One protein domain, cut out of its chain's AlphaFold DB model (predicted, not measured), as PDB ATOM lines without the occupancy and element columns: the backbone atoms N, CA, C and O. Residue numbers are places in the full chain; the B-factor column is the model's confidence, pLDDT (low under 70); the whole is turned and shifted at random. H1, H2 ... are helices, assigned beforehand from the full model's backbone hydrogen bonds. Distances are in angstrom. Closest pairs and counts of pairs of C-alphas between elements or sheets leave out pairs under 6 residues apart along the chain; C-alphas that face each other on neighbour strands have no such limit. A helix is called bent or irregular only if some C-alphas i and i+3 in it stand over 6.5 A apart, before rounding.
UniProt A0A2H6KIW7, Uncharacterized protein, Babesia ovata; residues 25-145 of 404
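What this domain is: This is residues 25 to 145 of the 404 residues of an uncharacterized protein of Babesia ovata (UniProt A0A2H6KIW7). A long helical arm, residues 25 to 62, made of H1 and the first residues of H2, sticks out from one end of a slim body of helices. In that body H3 lies between the far part of H2 and the bent helix H4, and the short H5 packs on the beginning of H3 at the end away from the arm. The printed part has 121 residues with five named helices, H1 to H5 in order along the chain, and no named strand; the class is all helix. It is extended, with a radius of gyration of the C-alphas of 23.3 A, and spans 87 by 26 by 16 A, a rod whose length the arm helps to make.

How they stand to each other: H1, residues 25 to 54, touches no helix and meets H2, residues 56 to 71, only through their link. H3, residues 78 to 104, is the hub. H2 and H3 touch and form a helical hairpin at a shallow tilt of 22 degrees, opposite ways; residues 66 to 70 of H2 alone take part, and the closest C-alphas, of Val 70 and Trp 85, are 6.0 A apart. H4, residues 109 to 132, was assigned as one helix by its hydrogen bonds but is bent: C-alphas 118 and 121 are 6.7 A apart, and its arms H4a, residues 109 to 118, and H4b, residues 121 to 132, stand at a steep tilt of 48 degrees. H3 forms a second helical hairpin with H4a, a shallow tilt of 18 degrees, opposite ways; they touch, the closest C-alphas, of Val 104 and Ser 112, being 5.3 A apart. H3 and H4b touch with 12 pairs of C-alphas within 8 A, the closest those of Val 89 and Gly 130 at 5.8 A; they run opposite ways at a shallow tilt of 33 degrees, only just short of steep. H5, residues 136 to 145, touches residues 78 to 82 of H3 alone, with the closest C-alphas, of Lys 79 and Pro 142, 4.9 A apart. H2 is apart from H4a, H4b and H5. Every O i to N i+4 pair is within hydrogen-bond range in H4a and H4b; the counts are 22 of 26 in H1, 11 of 12 in H2, 21 of 23 in H3 and 2 of 6 in H5, which has 2 of 7 O i to N i+3 pairs within range.

Where its parts are: H1 begins at C-alpha 25, (93.619, 106.980, 75.304), measures 41.3 A and has a kink of 26 degrees near residue 36. H2 measures 22.3 A. H3 measures 37.0 A and begins at C-alpha 78, (99.224, 121.329, 153.341). H4a measures 14.3 A and H4b 16.7 A. H5 measures 15.0 A, ends at C-alpha 145, (97.859, 125.556, 159.653), and is only just irregular, with C-alphas 139 and 142 6.53 A apart.

The domain as a whole: The C-alphas farthest apart, of Asp 25 and Phe 144, are 87.2 A from each other; without residues 25 to 62 the body spans 51 by 26 by 16 A. The printed part has no cut and no long link. Its mean pLDDT is 76.0, and 31 residues are under 70, among them 38 to 46 and 48 to 60.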
ATOM      1  N   ASP A  25      93.227 107.964  74.286       57.47
ATOM      2  CA  ASP A  25      93.619 106.980  75.304       57.47
ATOM      3  C   ASP A  25      94.874 107.383  76.080       57.47
ATOM      4  O   ASP A  25      94.900 107.278  77.308       57.47
ATOM      5  N   LYS A  26      95.905 107.920  75.412       61.91
ATOM      6  CA  LYS A  26      97.120 108.387  76.104       61.91
ATOM      7  C   LYS A  26      96.849 109.586  77.011       61.91
ATOM      8  O   LYS A  26      97.350 109.605  78.135       61.91
ATOM      9  N   ASN A  27      96.051 110.566  76.576       64.06
ATOM     10  CA  ASN A  27      95.754 111.732  77.412       64.06
ATOM     11  C   ASN A  27      94.762 111.417  78.530       64.06
ATOM     12  O   ASN A  27      94.993 111.850  79.657       64.06
ATOM     13  N   ILE A  28      93.706 110.637  78.277       70.56
ATOM     14  CA  ILE A  28      92.763 110.231  79.328       70.56
ATOM     15  C   ILE A  28      93.467 109.336  80.348       70.56
ATOM     16  O   ILE A  28      93.385 109.626  81.537       70.56
ATOM     17  N   THR A  29      94.250 108.338  79.920       74.19
ATOM     18  CA  THR A  29      94.997 107.474  80.851       74.19
ATOM     19  C   THR A  29      95.984 108.284  81.687       74.19
ATOM     20  O   THR A  29      95.990 108.147  82.906       74.19
ATOM     21  N   ASN A  30      96.771 109.185  81.087       76.31
ATOM     22  CA  ASN A  30      97.699 110.037  81.840       76.31
ATOM     23  C   ASN A  30      96.985 111.047  82.753       76.31
ATOM     24  O   ASN A  30      97.504 111.362  83.821       76.31
ATOM     25  N   THR A  31      95.803 111.539  82.370       72.56
ATOM     26  CA  THR A  31      94.997 112.448  83.204       72.56
ATOM     27  C   THR A  31      94.382 111.701  84.381       72.56
ATOM     28  O   THR A  31      94.487 112.177  85.502       72.56
ATOM     29  N   ILE A  32      93.832 110.501  84.166       76.12
ATOM     30  CA  ILE A  32      93.349 109.612  85.233       76.12
ATOM     31  C   ILE A  32      94.503 109.213  86.154       76.12
ATOM     32  O   ILE A  32      94.341 109.246  87.369       76.12
ATOM     33  N   LYS A  33      95.685 108.898  85.609       78.38
ATOM     34  CA  LYS A  33      96.864 108.539  86.406       78.38
ATOM     35  C   LYS A  33      97.337 109.717  87.257       78.38
ATOM     36  O   LYS A  33      97.455 109.552  88.461       78.38
ATOM     37  N   LYS A  34      97.466 110.920  86.679       76.75
ATOM     38  CA  LYS A  34      97.740 112.155  87.437       76.75
ATOM     39  C   LYS A  34      96.663 112.450  88.480       76.75
ATOM     40  O   LYS A  34      97.009 112.795  89.599       76.75
ATOM     41  N   LEU A  35      95.381 112.286  88.158       73.19
ATOM     42  CA  LEU A  35      94.292 112.498  89.113       73.19
ATOM     43  C   LEU A  35      94.364 111.485  90.266       73.19
ATOM     44  O   LEU A  35      94.185 111.864  91.416       73.19
ATOM     45  N   ASN A  36      94.691 110.222  89.991       72.62
ATOM     46  CA  ASN A  36      94.852 109.196  91.019       72.62
ATOM     47  C   ASN A  36      96.133 109.413  91.852       72.62
ATOM     48  O   ASN A  36      96.109 109.295  93.072       72.62
ATOM     49  N   ASP A  37      97.234 109.835  91.228       74.31
ATOM     50  CA  ASP A  37      98.474 110.209  91.917       74.31
ATOM     51  C   ASP A  37      98.324 111.490  92.762       74.31
ATOM     52  O   ASP A  37      98.954 111.599  93.809       74.31
ATOM     53  N   SER A  38      97.513 112.465  92.337       68.19
ATOM     54  CA  SER A  38      97.326 113.743  93.044       68.19
ATOM     55  C   SER A  38      96.178 113.732  94.060       68.19
ATOM     56  O   SER A  38      96.272 114.407  95.079       68.19
ATOM     57  N   VAL A  39      95.100 112.983  93.807       61.53
ATOM     58  CA  VAL A  39      93.896 112.926  94.662       61.53
ATOM     59  C   VAL A  39      93.804 111.595  95.412       61.53
ATOM     60  O   VAL A  39      93.492 111.579  96.602       61.53
ATOM     61  N   GLY A  40      94.120 110.477  94.753       58.38
ATOM     62  CA  GLY A  40      94.098 109.136  95.352       58.38
ATOM     63  C   GLY A  40      95.105 108.983  96.491       58.38
ATOM     64  O   GLY A  40      94.719 108.559  97.575       58.38
ATOM     65  N   LYS A  41      96.347 109.461  96.321       62.19
ATOM     66  CA  LYS A  41      97.354 109.471  97.405       62.19
ATOM     67  C   LYS A  41      96.922 110.287  98.627       62.19
ATOM     68  O   LYS A  41      97.188 109.888  99.757       62.19
ATOM     69  N   GLY A  42      96.200 111.392  98.421       59.91
ATOM     70  CA  GLY A  42      95.583 112.144  99.517       59.91
ATOM     71  C   GLY A  42      94.522 111.321 100.256       59.91
ATOM     72  O   GLY A  42      94.466 111.340 101.482       59.91
ATOM     73  N   ARG A  43      93.724 110.536  99.521       62.56
ATOM     74  CA  ARG A  43      92.712 109.628 100.082       62.56
ATOM     75  C   ARG A  43      93.306 108.401 100.787       62.56
ATOM     76  O   ARG A  43      92.645 107.872 101.669       62.56
ATOM     77  N   GLU A  44      94.511 107.963 100.431       67.88
ATOM     78  CA  GLU A  44      95.239 106.888 101.128       67.88
ATOM     79  C   GLU A  44      95.922 107.395 102.409       67.88
ATOM     80  O   GLU A  44      95.844 106.744 103.447       67.88
ATOM     81  N   ALA A  45      96.515 108.593 102.378       64.56
ATOM     82  CA  ALA A  45      97.143 109.203 103.554       64.56
ATOM     83  C   ALA A  45      96.128 109.703 104.605       64.56
ATOM     84  O   ALA A  45      96.444 109.771 105.793       64.56
ATOM     85  N   PHE A  46      94.907 110.062 104.190       68.06
ATOM     86  CA  PHE A  46      93.899 110.626 105.091       68.06
ATOM     87  C   PHE A  46      93.412 109.636 106.174       68.06
ATOM     88  O   PHE A  46      93.410 110.033 107.335       68.06
ATOM     89  N   PRO A  47      93.072 108.360 105.884       70.25
ATOM     90  CA  PRO A  47      92.789 107.352 106.907       70.25
ATOM     91  C   PRO A  47      93.934 107.131 107.897       70.25
ATOM     92  O   PRO A  47      93.660 107.004 109.083       70.25
ATOM     93  N   GLU A  48      95.191 107.130 107.446       68.69
ATOM     94  CA  GLU A  48      96.371 106.961 108.310       68.69
ATOM     95  C   GLU A  48      96.497 108.134 109.303       68.69
ATOM     96  O   GLU A  48      96.605 107.939 110.516       68.69
ATOM     97  N   ALA A  49      96.383 109.369 108.801       62.75
ATOM     98  CA  ALA A  49      96.407 110.584 109.617       62.75
ATOM     99  C   ALA A  49      95.195 110.677 110.562       62.75
ATOM    100  O   ALA A  49      95.346 111.009 111.738       62.75
ATOM    101  N   VAL A  50      93.995 110.331 110.083       62.12
ATOM    102  CA  VAL A  50      92.782 110.247 110.910       62.12
ATOM    103  C   VAL A  50      92.927 109.156 111.968       62.12
ATOM    104  O   VAL A  50      92.529 109.391 113.103       62.12
ATOM    105  N   HIS A  51      93.541 108.011 111.660       65.19
ATOM    106  CA  HIS A  51      93.787 106.946 112.630       65.19
ATOM    107  C   HIS A  51      94.730 107.423 113.746       65.19
ATOM    108  O   HIS A  51      94.392 107.290 114.923       65.19
ATOM    109  N   GLN A  52      95.847 108.074 113.395       62.91
ATOM    110  CA  GLN A  52      96.759 108.692 114.368       62.91
ATOM    111  C   GLN A  52      96.043 109.722 115.259       62.91
ATOM    112  O   GLN A  52      96.148 109.642 116.483       62.91
ATOM    113  N   VAL A  53      95.246 110.629 114.684       57.91
ATOM    114  CA  VAL A  53      94.462 111.628 115.441       57.91
ATOM    115  C   VAL A  53      93.352 110.982 116.284       57.91
ATOM    116  O   VAL A  53      93.054 111.452 117.379       57.91
ATOM    117  N   SER A  54      92.759 109.879 115.820       52.72
ATOM    118  CA  SER A  54      91.703 109.147 116.535       52.72
ATOM    119  C   SER A  54      92.212 108.326 117.728       52.72
ATOM    120  O   SER A  54      91.404 107.848 118.526       52.72
ATOM    121  N   SER A  55      93.534 108.190 117.894       54.19
ATOM    122  CA  SER A  55      94.163 107.474 119.012       54.19
ATOM    123  C   SER A  55      94.132 108.279 120.327       54.19
ATOM    124  O   SER A  55      95.145 108.676 120.902       54.19
ATOM    125  N   THR A  56      92.922 108.471 120.859       55.66
ATOM    126  CA  THR A  56      92.626 109.158 122.136       55.66
ATOM    127  C   THR A  56      93.372 108.588 123.353       55.66
ATOM    128  O   THR A  56      93.495 109.264 124.378       55.66
ATOM    129  N   LEU A  57      93.925 107.376 123.231       54.50
ATOM    130  CA  LEU A  57      94.800 106.712 124.200       54.50
ATOM    131  C   LEU A  57      95.964 107.603 124.661       54.50
ATOM    132  O   LEU A  57      96.149 107.770 125.864       54.50
ATOM    133  N   ASN A  58      96.704 108.232 123.742       61.59
ATOM    134  CA  ASN A  58      97.891 109.020 124.108       61.59
ATOM    135  C   ASN A  58      97.527 110.281 124.909       61.59
ATOM    136  O   ASN A  58      98.162 110.582 125.917       61.59
ATOM    137  N   VAL A  59      96.450 110.974 124.521       61.16
ATOM    138  CA  VAL A  59      95.934 112.144 125.259       61.16
ATOM    139  C   VAL A  59      95.458 111.739 126.658       61.16
ATOM    140  O   VAL A  59      95.704 112.452 127.629       61.16
ATOM    141  N   THR A  60      94.828 110.569 126.778       61.66
ATOM    142  CA  THR A  60      94.345 110.037 128.062       61.66
ATOM    143  C   THR A  60      95.507 109.683 128.994       61.66
ATOM    144  O   THR A  60      95.448 109.978 130.187       61.66
ATOM    145  N   ILE A  61      96.588 109.108 128.455       70.88
ATOM    146  CA  ILE A  61      97.806 108.772 129.207       70.88
ATOM    147  C   ILE A  61      98.503 110.036 129.727       70.88
ATOM    148  O   ILE A  61      98.830 110.099 130.911       70.88
ATOM    149  N   GLU A  62      98.707 111.055 128.885       71.06
ATOM    150  CA  GLU A  62      99.378 112.295 129.305       71.06
ATOM    151  C   GLU A  62      98.556 113.091 130.331       71.06
ATOM    152  O   GLU A  62      99.103 113.532 131.342       71.06
ATOM    153  N   LEU A  63      97.234 113.206 130.147       69.94
ATOM    154  CA  LEU A  63      96.356 113.832 131.146       69.94
ATOM    155  C   LEU A  63      96.317 113.038 132.462       69.94
ATOM    156  O   LEU A  63      96.299 113.634 133.541       69.94
ATOM    157  N   GLY A  64      96.369 111.705 132.387       73.31
ATOM    158  CA  GLY A  64      96.415 110.822 133.552       73.31
ATOM    159  C   GLY A  64      97.593 111.113 134.485       73.31
ATOM    160  O   GLY A  64      97.412 111.110 135.702       73.31
ATOM    161  N   LYS A  65      98.771 111.464 133.944       80.75
ATOM    162  CA  LYS A  65      99.959 111.816 134.750       80.75
ATOM    163  C   LYS A  65      99.699 112.998 135.684       80.75
ATOM    164  O   LYS A  65     100.080 112.943 136.853       80.75
ATOM    165  N   TYR A  66      99.032 114.045 135.195       78.88
ATOM    166  CA  TYR A  66      98.702 115.218 136.006       78.88
ATOM    167  C   TYR A  66      97.676 114.885 137.096       78.88
ATOM    168  O   TYR A  66      97.842 115.315 138.237       78.88
ATOM    169  N   VAL A  67      96.672 114.054 136.790       79.25
ATOM    170  CA  VAL A  67      95.698 113.575 137.789       79.25
ATOM    171  C   VAL A  67      96.401 112.775 138.891       79.25
ATOM    172  O   VAL A  67      96.235 113.085 140.069       79.25
ATOM    173  N   THR A  68      97.258 111.810 138.539       79.44
ATOM    174  CA  THR A  68      98.038 111.036 139.522       79.44
ATOM    175  C   THR A  68      98.988 111.922 140.336       79.44
ATOM    176  O   THR A  68      99.131 111.718 141.542       79.44
ATOM    177  N   SER A  69      99.605 112.934 139.716       80.25
ATOM    178  CA  SER A  69     100.463 113.909 140.402       80.25
ATOM    179  C   SER A  69      99.704 114.679 141.487       80.25
ATOM    180  O   SER A  69     100.203 114.763 142.606       80.25
ATOM    181  N   VAL A  70      98.488 115.160 141.199       80.94
ATOM    182  CA  VAL A  70      97.633 115.864 142.174       80.94
ATOM    183  C   VAL A  70      97.150 114.919 143.276       80.94
ATOM    184  O   VAL A  70      97.339 115.215 144.456       80.94
ATOM    185  N   SER A  71      96.571 113.767 142.912       76.56
ATOM    186  CA  SER A  71      95.979 112.825 143.874       76.56
ATOM    187  C   SER A  71      96.998 112.214 144.839       76.56
ATOM    188  O   SER A  71      96.668 111.971 145.994       76.56
ATOM    189  N   SER A  72      98.247 112.009 144.410       78.62
ATOM    190  CA  SER A  72      99.313 111.455 145.264       78.62
ATOM    191  C   SER A  72      99.835 112.407 146.351       78.62
ATOM    192  O   SER A  72     100.686 112.001 147.141       78.62
ATOM    193  N   GLN A  73      99.345 113.652 146.427       77.69
ATOM    194  CA  GLN A  73      99.709 114.579 147.507       77.69
ATOM    195  C   GLN A  73      98.719 114.576 148.683       77.69
ATOM    196  O   GLN A  73      99.023 115.195 149.694       77.69
ATOM    197  N   ALA A  74      97.568 113.897 148.586       72.44
ATOM    198  CA  ALA A  74      96.449 114.059 149.527       72.44
ATOM    199  C   ALA A  74      96.795 113.827 151.017       72.44
ATOM    200  O   ALA A  74      96.198 114.462 151.884       72.44
ATOM    201  N   GLU A  75      97.771 112.960 151.314       71.31
ATOM    202  CA  GLU A  75      98.212 112.621 152.680       71.31
ATOM    203  C   GLU A  75      99.360 113.504 153.219       71.31
ATOM    204  O   GLU A  75      99.830 113.301 154.339       71.31
ATOM    205  N   LYS A  76      99.863 114.466 152.433       78.25
ATOM    206  CA  LYS A  76     101.033 115.288 152.792       78.25
ATOM    207  C   LYS A  76     100.663 116.559 153.571       78.25
ATOM    208  O   LYS A  76      99.507 116.981 153.496       78.25
ATOM    209  N   PRO A  77     101.622 117.220 154.257       78.81
ATOM    210  CA  PRO A  77     101.415 118.549 154.838       78.81
ATOM    211  C   PRO A  77     100.841 119.533 153.816       78.81
ATOM    212  O   PRO A  77     101.219 119.495 152.641       78.81
ATOM    213  N   LEU A  78      99.941 120.421 154.239       77.81
ATOM    214  CA  LEU A  78      99.224 121.329 153.341       77.81
ATOM    215  C   LEU A  78     100.178 122.236 152.551       77.81
ATOM    216  O   LEU A  78      99.904 122.534 151.386       77.81
ATOM    217  N   LYS A  79     101.316 122.628 153.140       82.75
ATOM    218  CA  LYS A  79     102.388 123.339 152.427       82.75
ATOM    219  C   LYS A  79     102.927 122.524 151.244       82.75
ATOM    220  O   LYS A  79     102.985 123.028 150.125       82.75
ATOM    221  N   GLU A  80     103.249 121.248 151.463       82.38
ATOM    222  CA  GLU A  80     103.720 120.357 150.396       82.38
ATOM    223  C   GLU A  80     102.639 120.095 149.338       82.38
ATOM    224  O   GLU A  80     102.969 119.953 148.158       82.38
ATOM    225  N   GLN A  81     101.358 120.040 149.722       82.00
ATOM    226  CA  GLN A  81     100.260 119.937 148.755       82.00
ATOM    227  C   GLN A  81     100.206 121.179 147.860       82.00
ATOM    228  O   GLN A  81     100.194 121.042 146.637       82.00
ATOM    229  N   LEU A  82     100.249 122.383 148.448       84.56
ATOM    230  CA  LEU A  82     100.208 123.638 147.697       84.56
ATOM    231  C   LEU A  82     101.406 123.784 146.750       84.56
ATOM    232  O   LEU A  82     101.209 124.127 145.583       84.56
ATOM    233  N   ASP A  83     102.623 123.484 147.211       85.12
ATOM    234  CA  ASP A  83     103.837 123.560 146.389       85.12
ATOM    235  C   ASP A  83     103.758 122.611 145.182       85.12
ATOM    236  O   ASP A  83     104.009 123.006 144.037       85.12
ATOM    237  N   ASN A  84     103.358 121.355 145.414       85.19
ATOM    238  CA  ASN A  84     103.275 120.351 144.355       85.19
ATOM    239  C   ASN A  84     102.112 120.617 143.390       85.19
ATOM    240  O   ASN A  84     102.311 120.502 142.184       85.19
ATOM    241  N   TRP A  85     100.936 121.037 143.863       85.50
ATOM    242  CA  TRP A  85      99.826 121.416 142.981       85.50
ATOM    243  C   TRP A  85     100.150 122.669 142.166       85.50
ATOM    244  O   TRP A  85      99.887 122.698 140.964       85.50
ATOM    245  N   THR A  86     100.788 123.674 142.771       88.06
ATOM    246  CA  THR A  86     101.255 124.875 142.060       88.06
ATOM    247  C   THR A  86     102.253 124.500 140.968       88.06
ATOM    248  O   THR A  86     102.165 125.013 139.852       88.06
ATOM    249  N   LYS A  87     103.159 123.551 141.237       88.56
ATOM    250  CA  LYS A  87     104.052 122.986 140.220       88.56
ATOM    251  C   LYS A  87     103.279 122.269 139.106       88.56
ATOM    252  O   LYS A  87     103.483 122.606 137.945       88.56
ATOM    253  N   THR A  88     102.348 121.369 139.430       87.19
ATOM    254  CA  THR A  88     101.543 120.648 138.427       87.19
ATOM    255  C   THR A  88     100.743 121.604 137.532       87.19
ATOM    256  O   THR A  88     100.691 121.416 136.319       87.19
ATOM    257  N   VAL A  89     100.162 122.668 138.095       88.38
ATOM    258  CA  VAL A  89      99.451 123.708 137.331       88.38
ATOM    259  C   VAL A  89     100.401 124.477 136.405       88.38
ATOM    260  O   VAL A  89     100.035 124.777 135.266       88.38
ATOM    261  N   ASN A  90     101.639 124.739 136.836       88.38
ATOM    262  CA  ASN A  90     102.662 125.341 135.979       88.38
ATOM    263  C   ASN A  90     103.062 124.407 134.831       88.38
ATOM    264  O   ASN A  90     103.152 124.865 133.697       88.38
ATOM    265  N   ASP A  91     103.238 123.112 135.097       87.38
ATOM    266  CA  ASP A  91     103.582 122.119 134.076       87.38
ATOM    267  C   ASP A  91     102.464 121.988 133.019       87.38
ATOM    268  O   ASP A  91     102.750 121.919 131.822       87.38
ATOM    269  N   ILE A  92     101.190 122.039 133.434       85.62
ATOM    270  CA  ILE A  92     100.030 122.096 132.523       85.62
ATOM    271  C   ILE A  92     100.042 123.397 131.704       85.62
ATOM    272  O   ILE A  92      99.842 123.355 130.489       85.62
ATOM    273  N   ASN A  93     100.299 124.551 132.332       87.44
ATOM    274  CA  ASN A  93     100.368 125.837 131.630       87.44
ATOM    275  C   ASN A  93     101.467 125.836 130.555       87.44
ATOM    276  O   ASN A  93     101.230 126.257 129.424       87.44
ATOM    277  N   THR A  94     102.651 125.326 130.891       87.94
ATOM    278  CA  THR A  94     103.775 125.165 129.959       87.94
ATOM    279  C   THR A  94     103.391 124.235 128.809       87.94
ATOM    280  O   THR A  94     103.580 124.589 127.652       87.94
ATOM    281  N   HIS A  95     102.747 123.094 129.084       84.94
ATOM    282  CA  HIS A  95     102.280 122.178 128.037       84.94
ATOM    283  C   HIS A  95     101.283 122.857 127.077       84.94
ATOM    284  O   HIS A  95     101.402 122.713 125.859       84.94
ATOM    285  N   ILE A  96     100.319 123.628 127.596       85.25
ATOM    286  CA  ILE A  96      99.340 124.344 126.765       85.25
ATOM    287  C   ILE A  96     100.039 125.339 125.829       85.25
ATOM    288  O   ILE A  96      99.785 125.312 124.626       85.25
ATOM    289  N   ASN A  97     100.929 126.188 126.343       84.75
ATOM    290  CA  ASN A  97     101.561 127.237 125.538       84.75
ATOM    291  C   ASN A  97     102.638 126.672 124.585       84.75
ATOM    292  O   ASN A  97     102.598 126.902 123.372       84.75
ATOM    293  N   ASP A  98     103.555 125.859 125.107       84.88
ATOM    294  CA  ASP A  98     104.788 125.492 124.402       84.88
ATOM    295  C   ASP A  98     104.600 124.269 123.492       84.88
ATOM    296  O   ASP A  98     105.284 124.148 122.476       84.88
ATOM    297  N   ASN A  99     103.639 123.385 123.801       79.38
ATOM    298  CA  ASN A  99     103.330 122.215 122.972       79.38
ATOM    299  C   ASN A  99     102.012 122.358 122.200       79.38
ATOM    300  O   ASN A  99     101.998 122.094 120.999       79.38
ATOM    301  N   ILE A 100     100.899 122.741 122.840       81.62
ATOM    302  CA  ILE A 100      99.593 122.763 122.151       81.62
ATOM    303  C   ILE A 100      99.505 123.967 121.211       81.62
ATOM    304  O   ILE A 100      99.421 123.771 119.998       81.62
ATOM    305  N   ILE A 101      99.568 125.199 121.730       84.25
ATOM    306  CA  ILE A 101      99.433 126.421 120.917       84.25
ATOM    307  C   ILE A 101     100.510 126.466 119.823       84.25
ATOM    308  O   ILE A 101     100.169 126.552 118.646       84.25
ATOM    309  N   THR A 102     101.778 126.254 120.184       83.81
ATOM    310  CA  THR A 102     102.915 126.256 119.242       83.81
ATOM    311  C   THR A 102     102.793 125.236 118.093       83.81
ATOM    312  O   THR A 102     103.336 125.458 117.008       83.81
ATOM    313  N   ASN A 103     102.091 124.108 118.275       78.69
ATOM    314  CA  ASN A 103     101.811 123.177 117.172       78.69
ATOM    315  C   ASN A 103     100.515 123.517 116.420       78.69
ATOM    316  O   ASN A 103     100.453 123.327 115.207       78.69
ATOM    317  N   VAL A 104      99.512 124.075 117.100       83.25
ATOM    318  CA  VAL A 104      98.276 124.595 116.490       83.25
ATOM    319  C   VAL A 104      98.551 125.810 115.590       83.25
ATOM    320  O   VAL A 104      97.848 126.008 114.601       83.25
ATOM    321  N   ASP A 105      99.605 126.583 115.856       82.94
ATOM    322  CA  ASP A 105     100.101 127.667 114.991       82.94
ATOM    323  C   ASP A 105     100.656 127.187 113.637       82.94
ATOM    324  O   ASP A 105     100.776 127.982 112.708       82.94
ATOM    325  N   LYS A 106     100.974 125.891 113.497       84.44
ATOM    326  CA  LYS A 106     101.480 125.285 112.249       84.44
ATOM    327  C   LYS A 106     100.364 124.731 111.351       84.44
ATOM    328  O   LYS A 106     100.651 124.237 110.263       84.44
ATOM    329  N   LEU A 107      99.116 124.754 111.824       80.69
ATOM    330  CA  LEU A 107      97.936 124.306 111.082       80.69
ATOM    331  C   LEU A 107      97.437 125.399 110.127       80.69
ATOM    332  O   LEU A 107      97.890 126.543 110.180       80.69
ATOM    333  N   ASP A 108      96.475 125.068 109.261       86.62
ATOM    334  CA  ASP A 108      95.806 126.095 108.462       86.62
ATOM    335  C   ASP A 108      95.077 127.112 109.371       86.62
ATOM    336  O   ASP A 108      94.640 126.750 110.470       86.62
ATOM    337  N   PRO A 109      94.907 128.379 108.941       87.50
ATOM    338  CA  PRO A 109      94.351 129.420 109.804       87.50
ATOM    339  C   PRO A 109      92.956 129.106 110.363       87.50
ATOM    340  O   PRO A 109      92.677 129.431 111.514       87.50
ATOM    341  N   ALA A 110      92.087 128.444 109.592       83.56
ATOM    342  CA  ALA A 110      90.716 128.165 110.019       83.56
ATOM    343  C   ALA A 110      90.665 127.059 111.086       83.56
ATOM    344  O   ALA A 110      89.890 127.151 112.044       83.56
ATOM    345  N   LEU A 111      91.507 126.030 110.957       78.12
ATOM    346  CA  LEU A 111      91.659 124.990 111.972       78.12
ATOM    347  C   LEU A 111      92.399 125.512 113.213       78.12
ATOM    348  O   LEU A 111      91.984 125.212 114.336       78.12
ATOM    349  N   SER A 112      93.431 126.340 113.018       81.94
ATOM    350  CA  SER A 112      94.189 126.995 114.091       81.94
ATOM    351  C   SER A 112      93.275 127.840 114.983       81.94
ATOM    352  O   SER A 112      93.194 127.601 116.190       81.94
ATOM    353  N   ASP A 113      92.495 128.751 114.390       85.81
ATOM    354  CA  ASP A 113      91.537 129.606 115.104       85.81
ATOM    355  C   ASP A 113      90.478 128.797 115.862       85.81
ATOM    356  O   ASP A 113      90.116 129.133 116.994       85.81
ATOM    357  N   LYS A 114      89.978 127.712 115.258       82.38
ATOM    358  CA  LYS A 114      88.955 126.862 115.878       82.38
ATOM    359  C   LYS A 114      89.492 126.116 117.101       82.38
ATOM    360  O   LYS A 114      88.778 126.009 118.097       82.38
ATOM    361  N   ILE A 115      90.728 125.618 117.055       80.19
ATOM    362  CA  ILE A 115      91.347 124.933 118.198       80.19
ATOM    363  C   ILE A 115      91.726 125.947 119.288       80.19
ATOM    364  O   ILE A 115      91.409 125.713 120.454       80.19
ATOM    365  N   LYS A 116      92.296 127.105 118.922       84.88
ATOM    366  CA  LYS A 116      92.622 128.203 119.854       84.88
ATOM    367  C   LYS A 116      91.414 128.644 120.682       84.88
ATOM    368  O   LYS A 116      91.490 128.644 121.908       84.88
ATOM    369  N   ARG A 117      90.273 128.914 120.038       84.75
ATOM    370  CA  ARG A 117      89.020 129.295 120.725       84.75
ATOM    371  C   ARG A 117      88.512 128.237 121.711       84.75
ATOM    372  O   ARG A 117      87.865 128.590 122.690       84.75
ATOM    373  N   ASN A 118      88.796 126.956 121.466       81.19
ATOM    374  CA  ASN A 118      88.374 125.859 122.340       81.19
ATOM    375  C   ASN A 118      89.330 125.618 123.522       81.19
ATOM    376  O   ASN A 118      88.878 125.161 124.568       81.19
ATOM    377  N   ILE A 119      90.630 125.916 123.381       81.69
ATOM    378  CA  ILE A 119      91.621 125.759 124.464       81.69
ATOM    379  C   ILE A 119      91.772 127.027 125.326       81.69
ATOM    380  O   ILE A 119      92.130 126.921 126.496       81.69
ATOM    381  N   GLU A 120      91.427 128.210 124.805       83.56
ATOM    382  CA  GLU A 120      91.471 129.494 125.528       83.56
ATOM    383  C   GLU A 120      90.757 129.471 126.906       83.56
ATOM    384  O   GLU A 120      91.331 129.984 127.871       83.56
ATOM    385  N   PRO A 121      89.566 128.854 127.088       80.75
ATOM    386  CA  PRO A 121      88.948 128.738 128.412       80.75
ATOM    387  C   PRO A 121      89.788 127.909 129.394       80.75
ATOM    388  O   PRO A 121      89.918 128.282 130.558       80.75
ATOM    389  N   VAL A 122      90.400 126.816 128.923       79.56
ATOM    390  CA  VAL A 122      91.271 125.948 129.736       79.56
ATOM    391  C   VAL A 122      92.541 126.700 130.129       79.56
ATOM    392  O   VAL A 122      92.907 126.708 131.302       79.56
ATOM    393  N   GLN A 123      93.161 127.402 129.177       83.12
ATOM    394  CA  GLN A 123      94.331 128.252 129.405       83.12
ATOM    395  C   GLN A 123      94.052 129.312 130.486       83.12
ATOM    396  O   GLN A 123      94.852 129.477 131.404       83.12
ATOM    397  N   LYS A 124      92.889 129.983 130.438       83.25
ATOM    398  CA  LYS A 124      92.480 130.977 131.448       83.25
ATOM    399  C   LYS A 124      92.273 130.370 132.837       83.25
ATOM    400  O   LYS A 124      92.717 130.966 133.816       83.25
ATOM    401  N   VAL A 125      91.643 129.198 132.939       81.81
ATOM    402  CA  VAL A 125      91.456 128.498 134.226       81.81
ATOM    403  C   VAL A 125      92.800 128.076 134.821       81.81
ATOM    404  O   VAL A 125      93.058 128.342 135.992       81.81
ATOM    405  N   VAL A 126      93.685 127.483 134.016       85.50
ATOM    406  CA  VAL A 126      95.028 127.063 134.448       85.50
ATOM    407  C   VAL A 126      95.872 128.268 134.885       85.50
ATOM    408  O   VAL A 126      96.484 128.231 135.951       85.50
ATOM    409  N   ALA A 127      95.849 129.369 134.127       84.38
ATOM    410  CA  ALA A 127      96.542 130.603 134.496       84.38
ATOM    411  C   ALA A 127      95.996 131.218 135.799       84.38
ATOM    412  O   ALA A 127      96.777 131.691 136.624       84.38
ATOM    413  N   HIS A 128      94.677 131.182 136.018       83.62
ATOM    414  CA  HIS A 128      94.067 131.662 137.259       83.62
ATOM    415  C   HIS A 128      94.473 130.807 138.469       83.62
ATOM    416  O   HIS A 128      94.917 131.359 139.475       83.62
ATOM    417  N   LEU A 129      94.419 129.474 138.351       81.62
ATOM    418  CA  LEU A 129      94.878 128.549 139.395       81.62
ATOM    419  C   LEU A 129      96.365 128.755 139.730       81.62
ATOM    420  O   LEU A 129      96.732 128.791 140.902       81.62
ATOM    421  N   GLY A 130      97.212 128.962 138.715       84.75
ATOM    422  CA  GLY A 130      98.639 129.252 138.900       84.75
ATOM    423  C   GLY A 130      98.912 130.636 139.501       84.75
ATOM    424  O   GLY A 130      99.968 130.849 140.094       84.75
ATOM    425  N   GLY A 131      97.967 131.573 139.375       83.06
ATOM    426  CA  GLY A 131      97.974 132.848 140.091       83.06
ATOM    427  C   GLY A 131      97.640 132.672 141.571       83.06
ATOM    428  O   GLY A 131      98.416 133.100 142.421       83.06
ATOM    429  N   VAL A 132      96.535 131.983 141.881       80.88
ATOM    430  CA  VAL A 132      96.087 131.726 143.264       80.88
ATOM    431  C   VAL A 132      97.123 130.917 144.050       80.88
ATOM    432  O   VAL A 132      97.447 131.278 145.176       80.88
ATOM    433  N   GLY A 133      97.718 129.881 143.447       77.12
ATOM    434  CA  GLY A 133      98.746 129.057 144.101       77.12
ATOM    435  C   GLY A 133     100.051 129.793 144.440       77.12
ATOM    436  O   GLY A 133     100.841 129.308 145.245       77.12
ATOM    437  N   ARG A 134     100.281 130.977 143.854       80.62
ATOM    438  CA  ARG A 134     101.451 131.832 144.118       80.62
ATOM    439  C   ARG A 134     101.123 133.096 144.913       80.62
ATOM    440  O   ARG A 134     102.035 133.876 145.181       80.62
ATOM    441  N   ASP A 135      99.856 133.337 145.243       79.19
ATOM    442  CA  ASP A 135      99.455 134.531 145.985       79.19
ATOM    443  C   ASP A 135     100.120 134.508 147.378       79.19
ATOM    444  O   ASP A 135      99.906 133.550 148.128       79.19
ATOM    445  N   PRO A 136     100.915 135.529 147.761       71.56
ATOM    446  CA  PRO A 136     101.523 135.615 149.090       71.56
ATOM    447  C   PRO A 136     100.512 135.499 150.239       71.56
ATOM    448  O   PRO A 136     100.851 135.010 151.315       71.56
ATOM    449  N   ASN A 137      99.260 135.909 150.008       71.50
ATOM    450  CA  ASN A 137      98.182 135.770 150.979       71.50
ATOM    451  C   ASN A 137      97.725 134.316 151.144       71.50
ATOM    452  O   ASN A 137      97.202 133.982 152.198       71.50
ATOM    453  N   PHE A 138      97.920 133.438 150.157       66.06
ATOM    454  CA  PHE A 138      97.542 132.024 150.243       66.06
ATOM    455  C   PHE A 138      98.720 131.102 150.572       66.06
ATOM    456  O   PHE A 138      98.504 130.090 151.228       66.06
ATOM    457  N   THR A 139      99.958 131.444 150.207       68.44
ATOM    458  CA  THR A 139     101.128 130.571 150.432       68.44
ATOM    459  C   THR A 139     101.553 130.447 151.899       68.44
ATOM    460  O   THR A 139     102.019 129.385 152.303       68.44
ATOM    461  N   GLY A 140     101.346 131.480 152.725       67.12
ATOM    462  CA  GLY A 140     101.681 131.433 154.159       67.12
ATOM    463  C   GLY A 140     100.676 130.674 155.042       67.12
ATOM    464  O   GLY A 140     101.033 130.215 156.126       67.12
ATOM    465  N   HIS A 141      99.422 130.522 154.602       71.12
ATOM    466  CA  HIS A 141      98.366 129.916 155.422       71.12
ATOM    467  C   HIS A 141      98.525 128.396 155.628       71.12
ATOM    468  O   HIS A 141      98.371 127.964 156.768       71.12
ATOM    469  N   PRO A 142      98.859 127.575 154.610       69.69
ATOM    470  CA  PRO A 142      99.105 126.145 154.787       69.69
ATOM    471  C   PRO A 142     100.187 125.835 155.820       69.69
ATOM    472  O   PRO A 142      99.957 125.019 156.701       69.69
ATOM    473  N   GLU A 143     101.317 126.545 155.771       71.88
ATOM    474  CA  GLU A 143     102.413 126.384 156.736       71.88
ATOM    475  C   GLU A 143     101.982 126.741 158.160       71.88
ATOM    476  O   GLU A 143     102.274 126.012 159.105       71.88
ATOM    477  N   PHE A 144     101.232 127.837 158.314       69.62
ATOM    478  CA  PHE A 144     100.669 128.215 159.604       69.62
ATOM    479  C   PHE A 144      99.677 127.164 160.124       69.62
ATOM    480  O   PHE A 144      99.712 126.836 161.306       69.62
ATOM    481  N   VAL A 145      98.817 126.604 159.266       70.12
ATOM    482  CA  VAL A 145      97.859 125.556 159.653       70.12
ATOM    483  C   VAL A 145      98.576 124.255 160.026       70.12
ATOM    484  O   VAL A 145      98.267 123.699 161.079       70.12
TER     485      VAL A 145